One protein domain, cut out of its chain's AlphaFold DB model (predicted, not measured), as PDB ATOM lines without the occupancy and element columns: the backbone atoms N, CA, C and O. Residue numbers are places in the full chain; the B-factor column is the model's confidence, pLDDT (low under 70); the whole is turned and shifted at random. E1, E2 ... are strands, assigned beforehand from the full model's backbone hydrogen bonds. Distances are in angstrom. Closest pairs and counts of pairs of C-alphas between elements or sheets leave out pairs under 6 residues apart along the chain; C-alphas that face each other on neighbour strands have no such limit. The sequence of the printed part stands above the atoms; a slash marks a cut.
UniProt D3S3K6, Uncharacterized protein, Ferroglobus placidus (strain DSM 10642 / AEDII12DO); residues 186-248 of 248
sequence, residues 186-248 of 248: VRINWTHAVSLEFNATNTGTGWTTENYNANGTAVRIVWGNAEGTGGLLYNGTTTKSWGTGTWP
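Overview. This is residues 186 to 248 of the 248 residues of an uncharacterized protein of Ferroglobus placidus (strain DSM 10642 / AEDII12DO) (UniProt D3S3K6). A long two-stranded ribbon, out through E1 and E2 and back through E3 and E4, widens at one end, where E5 and E6 extend it beyond E4. The printed part has 63 residues, with six named strands, E1 to E6 in chain order, and no named helix: all strand, in antiparallel sheets E1-E4-E5-E6 and E2-E3. It is extended, radius of gyration of the C-alphas 18.8 A, spanning 57 by 20 by 19 A.

Along the chain. Find C-alpha 187 at (30.473, 51.652, -29.834); there E1, residues 187 to 192, begins, 16.3 A long, and runs on into E2, residues 195 to 202, 21.3 A. E3, residues 207 to 215, 21.7 A, bends by 57 degrees at residue 211 and runs on into E4, residues 218 to 224, 19.6 A. E5, residues 230 to 234, and E6, residues 237 to 239, follow, ending at C-alpha 239 (34.446, 60.024, -42.406).

Arrangement. Within hydrogen-bond range, antiparallel E1 and E4 have N 188 and O 222, 2.9 A; hairpin E2 and E3, N 197 and O 213, 2.8 A. Hairpins E4-E5, N 223 and O 231 at 3.0 A, and E5-E6, N 237 and O 234 at 2.9 A, form a meander, each strand the antiparallel neighbour of the one before.

Size, cuts and confidence. The farthest C-alphas, Gly 204 and Pro 248, are 59.1 A apart; the printed part has no cut or long link. Residues 243 to 248 stand free; residues 224 to 248 have pLDDT under 70.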
ATOM      1  N   VAL A 186      25.622  50.984 -30.165       79.38
ATOM      2  CA  VAL A 186      26.911  50.372 -29.829       79.38
ATOM      3  C   VAL A 186      28.084  51.219 -30.274       79.38
ATOM      4  O   VAL A 186      28.074  51.858 -31.327       79.38
ATOM      5  N   ARG A 187      29.149  51.157 -29.478       82.44
ATOM      6  CA  ARG A 187      30.473  51.652 -29.834       82.44
ATOM      7  C   ARG A 187      31.426  50.472 -29.922       82.44
ATOM      8  O   ARG A 187      31.843  49.948 -28.894       82.44
ATOM      9  N   ILE A 188      31.820  50.098 -31.133       80.00
ATOM     10  CA  ILE A 188      32.733  48.972 -31.350       80.00
ATOM     11  C   ILE A 188      34.099  49.494 -31.772       80.00
ATOM     12  O   ILE A 188      34.212  50.283 -32.712       80.00
ATOM     13  N   ASN A 189      35.144  49.035 -31.083       82.19
ATOM     14  CA  ASN A 189      36.521  49.333 -31.435       82.19
ATOM     15  C   ASN A 189      37.194  48.131 -32.116       82.19
ATOM     16  O   ASN A 189      37.554  47.157 -31.461       82.19
ATOM     17  N   TRP A 190      37.392  48.218 -33.428       81.25
ATOM     18  CA  TRP A 190      38.048  47.187 -34.225       81.25
ATOM     19  C   TRP A 190      39.545  47.447 -34.298       81.25
ATOM     20  O   TRP A 190      39.985  48.432 -34.894       81.25
ATOM     21  N   THR A 191      40.325  46.524 -33.744       84.38
ATOM     22  CA  THR A 191      41.788  46.562 -33.806       84.38
ATOM     23  C   THR A 191      42.271  45.460 -34.743       84.38
ATOM     24  O   THR A 191      41.977  44.290 -34.515       84.38
ATOM     25  N   HIS A 192      42.975  45.824 -35.814       84.38
ATOM     26  CA  HIS A 192      43.547  44.880 -36.784       84.38
ATOM     27  C   HIS A 192      44.956  45.318 -37.190       84.38
ATOM     28  O   HIS A 192      45.340  46.460 -36.949       84.38
ATOM     29  N   ALA A 193      45.735  44.425 -37.802       88.88
ATOM     30  CA  ALA A 193      47.036  44.809 -38.347       88.88
ATOM     31  C   ALA A 193      46.867  45.737 -39.560       88.88
ATOM     32  O   ALA A 193      45.896  45.601 -40.301       88.88
ATOM     33  N   VAL A 194      47.801  46.663 -39.784       88.38
ATOM     34  CA  VAL A 194      47.734  47.588 -40.934       88.38
ATOM     35  C   VAL A 194      47.968  46.836 -42.244       88.38
ATOM     36  O   VAL A 194      47.270  47.078 -43.228       88.38
ATOM     37  N   SER A 195      48.935  45.921 -42.257       88.94
ATOM     38  CA  SER A 195      49.296  45.126 -43.430       88.94
ATOM     39  C   SER A 195      49.674  43.695 -43.050       88.94
ATOM     40  O   SER A 195      50.172  43.420 -41.956       88.94
ATOM     41  N   LEU A 196      49.440  42.778 -43.990       94.25
ATOM     42  CA  LEU A 196      50.107  41.482 -44.037       94.25
ATOM     43  C   LEU A 196      51.325  41.630 -44.952       94.25
ATOM     44  O   LEU A 196      51.174  41.949 -46.130       94.25
ATOM     45  N   GLU A 197      52.513  41.403 -44.410       95.12
ATOM     46  CA  GLU A 197      53.782  41.490 -45.124       95.12
ATOM     47  C   GLU A 197      54.371  40.094 -45.294       95.12
ATOM     48  O   GLU A 197      54.340  39.276 -44.379       95.12
ATOM     49  N   PHE A 198      54.875  39.805 -46.488       96.62
ATOM     50  CA  PHE A 198      55.581  38.568 -46.796       96.62
ATOM     51  C   PHE A 198      56.541  38.808 -47.956       96.62
ATOM     52  O   PHE A 198      56.314  39.672 -48.808       96.62
ATOM     53  N   ASN A 199      57.607  38.018 -48.006       96.56
ATOM     54  CA  ASN A 199      58.533  38.031 -49.128       96.56
ATOM     55  C   ASN A 199      57.988  37.124 -50.223       96.56
ATOM     56  O   ASN A 199      57.642  35.975 -49.952       96.56
ATOM     57  N   ALA A 200      57.954  37.622 -51.455       96.25
ATOM     58  CA  ALA A 200      57.646  36.830 -52.635       96.25
ATOM     59  C   ALA A 200      58.881  36.773 -53.540       96.25
ATOM     60  O   ALA A 200      59.331  37.800 -54.051       96.25
ATOM     61  N   THR A 201      59.413  35.572 -53.757       96.88
ATOM     62  CA  THR A 201      60.603  35.337 -54.583       96.88
ATOM     63  C   THR A 201      60.209  34.571 -55.840       96.88
ATOM     64  O   THR A 201      59.602  33.505 -55.767       96.88
ATOM     65  N   ASN A 202      60.537  35.111 -57.014       95.75
ATOM     66  CA  ASN A 202      60.257  34.455 -58.291       95.75
ATOM     67  C   ASN A 202      61.274  33.328 -58.540       95.75
ATOM     68  O   ASN A 202      62.481  33.557 -58.474       95.75
ATOM     69  N   THR A 203      60.794  32.126 -58.852       95.44
ATOM     70  CA  THR A 203      61.624  30.937 -59.110       95.44
ATOM     71  C   THR A 203      61.779  30.607 -60.598       95.44
ATOM     72  O   THR A 203      62.324  29.566 -60.955       95.44
ATOM     73  N   GLY A 204      61.286  31.468 -61.488       93.38
ATOM     74  CA  GLY A 204      61.268  31.288 -62.942       93.38
ATOM     75  C   GLY A 204      60.047  30.522 -63.458       93.38
ATOM     76  O   GLY A 204      59.572  30.810 -64.552       93.38
ATOM     77  N   THR A 205      59.495  29.594 -62.670       93.50
ATOM     78  CA  THR A 205      58.257  28.852 -62.988       93.50
ATOM     79  C   THR A 205      57.078  29.227 -62.090       93.50
ATOM     80  O   THR A 205      55.959  28.767 -62.317       93.50
ATOM     81  N   GLY A 206      57.308  30.074 -61.084       94.19
ATOM     82  CA  GLY A 206      56.299  30.524 -60.135       94.19
ATOM     83  C   GLY A 206      56.881  31.468 -59.087       94.19
ATOM     84  O   GLY A 206      57.930  32.077 -59.290       94.19
ATOM     85  N   TRP A 207      56.188  31.577 -57.957       95.38
ATOM     86  CA  TRP A 207      56.608  32.373 -56.810       95.38
ATOM     87  C   TRP A 207      56.641  31.497 -55.565       95.38
ATOM     88  O   TRP A 207      55.715  30.723 -55.328       95.38
ATOM     89  N   THR A 208      57.688  31.633 -54.761       96.25
ATOM     90  CA  THR A 208      57.706  31.149 -53.382       96.25
ATOM     91  C   THR A 208      57.428  32.314 -52.447       96.25
ATOM     92  O   THR A 208      57.860  33.439 -52.693       96.25
ATOM     93  N   THR A 209      56.687  32.046 -51.377       96.06
ATOM     94  CA  THR A 209      56.343  33.049 -50.366       96.06
ATOM     95  C   THR A 209      56.824  32.605 -48.997       96.06
ATOM     96  O   THR A 209      56.583  31.459 -48.618       96.06
ATOM     97  N   GLU A 210      57.439  33.506 -48.246       96.44
ATOM     98  CA  GLU A 210      57.966  33.239 -46.907       96.44
ATOM     99  C   GLU A 210      57.892  34.488 -46.019       96.44
ATOM    100  O   GLU A 210      57.570  35.579 -46.490       96.44
ATOM    101  N   ASN A 211      58.206  34.331 -44.730       95.31
ATOM    102  CA  ASN A 211      58.250  35.424 -43.749       95.31
ATOM    103  C   ASN A 211      56.933  36.204 -43.619       95.31
ATOM    104  O   ASN A 211      56.934  37.430 -43.570       95.31
ATOM    105  N   TYR A 212      55.809  35.487 -43.552       95.81
ATOM    106  CA  TYR A 212      54.507  36.086 -43.272       95.81
ATOM    107  C   TYR A 212      54.503  36.740 -41.891       95.81
ATOM    108  O   TYR A 212      54.691  36.065 -40.878       95.81
ATOM    109  N   ASN A 213      54.253  38.042 -41.854       95.38
ATOM    110  CA  ASN A 213      54.157  38.811 -40.630       95.38
ATOM    111  C   ASN A 213      53.054  39.869 -40.728       95.38
ATOM    112  O   ASN A 213      52.822  40.464 -41.777       95.38
ATOM    113  N   ALA A 214      52.384  40.127 -39.611       93.19
ATOM    114  CA  ALA A 214      51.469  41.249 -39.484       93.19
ATOM    115  C   ALA A 214      52.262  42.507 -39.088       93.19
ATOM    116  O   ALA A 214      53.065  42.453 -38.154       93.19
ATOM    117  N   ASN A 215      52.047  43.632 -39.772       92.31
ATOM    118  CA  ASN A 215      52.720  44.895 -39.469       92.31
ATOM    119  C   ASN A 215      51.724  45.997 -39.083       92.31
ATOM    120  O   ASN A 215      50.648  46.136 -39.670       92.31
ATOM    121  N   GLY A 216      52.118  46.795 -38.089       88.94
ATOM    122  CA  GLY A 216      51.344  47.899 -37.532       88.94
ATOM    123  C   GLY A 216      50.038  47.477 -36.851       88.94
ATOM    124  O   GLY A 216      49.611  46.329 -36.918       88.94
ATOM    125  N   THR A 217      49.371  48.452 -36.234       88.62
ATOM    126  CA  THR A 217      48.030  48.290 -35.662       88.62
ATOM    127  C   THR A 217      47.145  49.440 -36.129       88.62
ATOM    128  O   THR A 217      47.449  50.606 -35.881       88.62
ATOM    129  N   ALA A 218      46.045  49.115 -36.798       83.44
ATOM    130  CA  ALA A 218      44.991  50.038 -37.177       83.44
ATOM    131  C   ALA A 218      43.790  49.885 -36.239       83.44
ATOM    132  O   ALA A 218      43.335  48.778 -35.944       83.44
ATOM    133  N   VAL A 219      43.249  51.026 -35.819       83.00
ATOM    134  CA  VAL A 219      42.087  51.122 -34.936       83.00
ATOM    135  C   VAL A 219      40.952  51.804 -35.700       83.00
ATOM    136  O   VAL A 219      41.109  52.926 -36.192       83.00
ATOM    137  N   ARG A 220      39.809  51.126 -35.821       77.06
ATOM    138  CA  ARG A 220      38.587  51.654 -36.439       77.06
ATOM    139  C   ARG A 220      37.458  51.619 -35.425       77.06
ATOM    140  O   ARG A 220      37.094  50.551 -34.949       77.06
ATOM    141  N   ILE A 221      36.860  52.775 -35.156       79.44
ATOM    142  CA  ILE A 221      35.707  52.864 -34.259       79.44
ATOM    143  C   ILE A 221      34.444  52.944 -35.111       79.44
ATOM    144  O   ILE A 221      34.340  53.797 -35.996       79.44
ATOM    145  N   VAL A 222      33.505  52.045 -34.844       76.06
ATOM    146  CA  VAL A 222      32.164  52.035 -35.429       76.06
ATOM    147  C   VAL A 222      31.184  52.477 -34.355       76.06
ATOM    148  O   VAL A 222      31.234  51.981 -33.230       76.06
ATOM    149  N   TRP A 223      30.297  53.394 -34.720       74.25
ATOM    150  CA  TRP A 223      29.162  53.788 -33.896       74.25
ATOM    151  C   TRP A 223      27.886  53.343 -34.590       74.25
ATOM    152  O   TRP A 223      27.674  53.728 -35.737       74.25
ATOM    153  N   GLY A 224      27.073  52.541 -33.914       67.12
ATOM    154  CA  GLY A 224      25.691  52.267 -34.295       67.12
ATOM    155  C   GLY A 224      24.748  53.121 -33.453       67.12
ATOM    156  O   GLY A 224      25.006  53.329 -32.268       67.12
ATOM    157  N   ASN A 225      23.675  53.629 -34.052       68.19
ATOM    158  CA  ASN A 225      22.562  54.232 -33.324       68.19
ATOM    159  C   ASN A 225      21.405  53.236 -33.174       68.19
ATOM    160  O   ASN A 225      21.390  52.174 -33.795       68.19
ATOM    161  N   ALA A 226      20.414  53.616 -32.369       64.31
ATOM    162  CA  ALA A 226      19.228  52.800 -32.139       64.31
ATOM    163  C   ALA A 226      18.331  52.632 -33.382       64.31
ATOM    164  O   ALA A 226      17.411  51.831 -33.391       64.31
ATOM    165  N   GLU A 227      18.606  53.334 -34.480       63.34
ATOM    166  CA  GLU A 227      17.835  53.231 -35.725       63.34
ATOM    167  C   GLU A 227      18.441  52.203 -36.701       63.34
ATOM    168  O   GLU A 227      17.987  52.078 -37.834       63.34
ATOM    169  N   GLY A 228      19.489  51.476 -36.289       54.28
ATOM    170  CA  GLY A 228      20.190  50.515 -37.148       54.28
ATOM    171  C   GLY A 228      21.104  51.172 -38.191       54.28
ATOM    172  O   GLY A 228      21.539  50.522 -39.140       54.28
ATOM    173  N   THR A 229      21.415  52.462 -38.028       54.25
ATOM    174  CA  THR A 229      22.347  53.206 -38.888       54.25
ATOM    175  C   THR A 229      23.635  53.535 -38.128       54.25
ATOM    176  O   THR A 229      23.664  53.559 -36.899       54.25
ATOM    177  N   GLY A 230      24.751  53.737 -38.837       58.16
ATOM    178  CA  GLY A 230      26.051  53.890 -38.179       58.16
ATOM    179  C   GLY A 230      27.081  54.737 -38.922       58.16
ATOM    180  O   GLY A 230      26.936  55.058 -40.102       58.16
ATOM    181  N   GLY A 231      28.138  55.117 -38.202       57.28
ATOM    182  CA  GLY A 231      29.245  55.944 -38.686       57.28
ATOM    183  C   GLY A 231      30.619  55.341 -38.383       57.28
ATOM    184  O   GLY A 231      30.774  54.548 -37.454       57.28
ATOM    185  N   LEU A 232      31.629  55.727 -39.171       54.44
ATOM    186  CA  LEU A 232      33.008  55.245 -39.048       54.44
ATOM    187  C   LEU A 232      33.956  56.373 -38.617       54.44
ATOM    188  O   LEU A 232      33.926  57.476 -39.162       54.44
ATOM    189  N   LEU A 233      34.860  56.067 -37.688       55.56
ATOM    190  CA  LEU A 233      36.039  56.879 -37.385       55.56
ATOM    191  C   LEU A 233      37.295  56.088 -37.752       55.56
ATOM    192  O   LEU A 233      37.473  54.957 -37.290       55.56
ATOM    193  N   TYR A 234      38.171  56.679 -38.566       48.25
ATOM    194  CA  TYR A 234      39.451  56.080 -38.946       48.25
ATOM    195  C   TYR A 234      40.598  57.027 -38.598       48.25
ATOM    196  O   TYR A 234      40.652  58.138 -39.120       48.25
ATOM    197  N   ASN A 235      41.505  56.590 -37.720       46.47
ATOM    198  CA  ASN A 235      42.760  57.282 -37.395       46.47
ATOM    199  C   ASN A 235      42.616  58.810 -37.185       46.47
ATOM    200  O   ASN A 235      43.275  59.610 -37.844       46.47
ATOM    201  N   GLY A 236      41.673  59.224 -36.330       49.91
ATOM    202  CA  GLY A 236      41.421  60.640 -36.011       49.91
ATOM    203  C   GLY A 236      40.667  61.444 -37.081       49.91
ATOM    204  O   GLY A 236      40.321  62.595 -36.832       49.91
ATOM    205  N   THR A 237      40.353  60.850 -38.235       45.75
ATOM    206  CA  THR A 237      39.557  61.483 -39.294       45.75
ATOM    207  C   THR A 237      38.142  60.894 -39.295       45.75
ATOM    208  O   THR A 237      37.925  59.710 -39.573       45.75
ATOM    209  N   THR A 238      37.157  61.724 -38.953       44.84
ATOM    210  CA  THR A 238      35.722  61.438 -39.084       44.84
ATOM    211  C   THR A 238      35.357  61.364 -40.566       44.84
ATOM    212  O   THR A 238      35.263  62.385 -41.240       44.84
ATOM    213  N   THR A 239      35.107  60.169 -41.099       46.19
ATOM    214  CA  THR A 239      34.446  60.024 -42.406       46.19
ATOM    215  C   THR A 239      33.014  59.586 -42.150       46.19
ATOM    216  O   THR A 239      32.704  58.408 -41.991       46.19
ATOM    217  N   LYS A 240      32.121  60.575 -42.040       46.94
ATOM    218  CA  LYS A 240      30.683  60.311 -42.037       46.94
ATOM    219  C   LYS A 240      30.305  59.749 -43.397       46.94
ATOM    220  O   LYS A 240      30.589  60.379 -44.409       46.94
ATOM    221  N   SER A 241      29.646  58.598 -43.408       43.47
ATOM    222  CA  SER A 241      29.069  58.075 -44.644       43.47
ATOM    223  C   SER A 241      27.865  58.931 -45.077       43.47
ATOM    224  O   SER A 241      27.699  59.154 -46.268       43.47
ATOM    225  N   TRP A 242      27.088  59.515 -44.142       37.56
ATOM    226  CA  TRP A 242      25.887  60.305 -44.474       37.56
ATOM    227  C   TRP A 242      25.536  61.386 -43.423       37.56
ATOM    228  O   TRP A 242      25.541  61.109 -42.226       37.56
ATOM    229  N   GLY A 243      25.202  62.609 -43.873       40.09
ATOM    230  CA  GLY A 243      24.438  63.623 -43.112       40.09
ATOM    231  C   GLY A 243      25.187  64.580 -42.155       40.09
ATOM    232  O   GLY A 243      26.141  64.234 -41.458       40.09
ATOM    233  N   THR A 244      24.719  65.833 -42.082       37.38
ATOM    234  CA  THR A 244      25.320  66.973 -41.350       37.38
ATOM    235  C   THR A 244      24.911  67.083 -39.866       37.38
ATOM    236  O   THR A 244      24.690  68.185 -39.379       37.38
ATOM    237  N   GLY A 245      24.807  65.980 -39.116       42.38
ATOM    238  CA  GLY A 245      24.481  66.026 -37.674       42.38
ATOM    239  C   GLY A 245      25.712  65.937 -36.765       42.38
ATOM    240  O   GLY A 245      26.483  64.989 -36.879       42.38
ATOM    241  N   THR A 246      25.965  66.911 -35.894       38.38
ATOM    242  CA  THR A 246      26.972  66.796 -34.818       38.38
ATOM    243  C   THR A 246      26.484  65.812 -33.755       38.38
ATOM    244  O   THR A 246      25.373  65.972 -33.257       38.38
ATOM    245  N   TRP A 247      27.297  64.803 -33.430       43.38
ATOM    246  CA  TRP A 247      27.068  63.942 -32.265       43.38
ATOM    247  C   TRP A 247      27.368  64.733 -30.976       43.38
ATOM    248  O   TRP A 247      28.213  65.634 -31.046       43.38
ATOM    249  N   PRO A 248      26.687  64.446 -29.851       41.06
ATOM    250  CA  PRO A 248      27.051  64.990 -28.542       41.06
ATOM    251  C   PRO A 248      28.466  64.583 -28.108       41.06
ATOM    252  O   PRO A 248      28.947  63.509 -28.544       41.06
TER     253      PRO A 248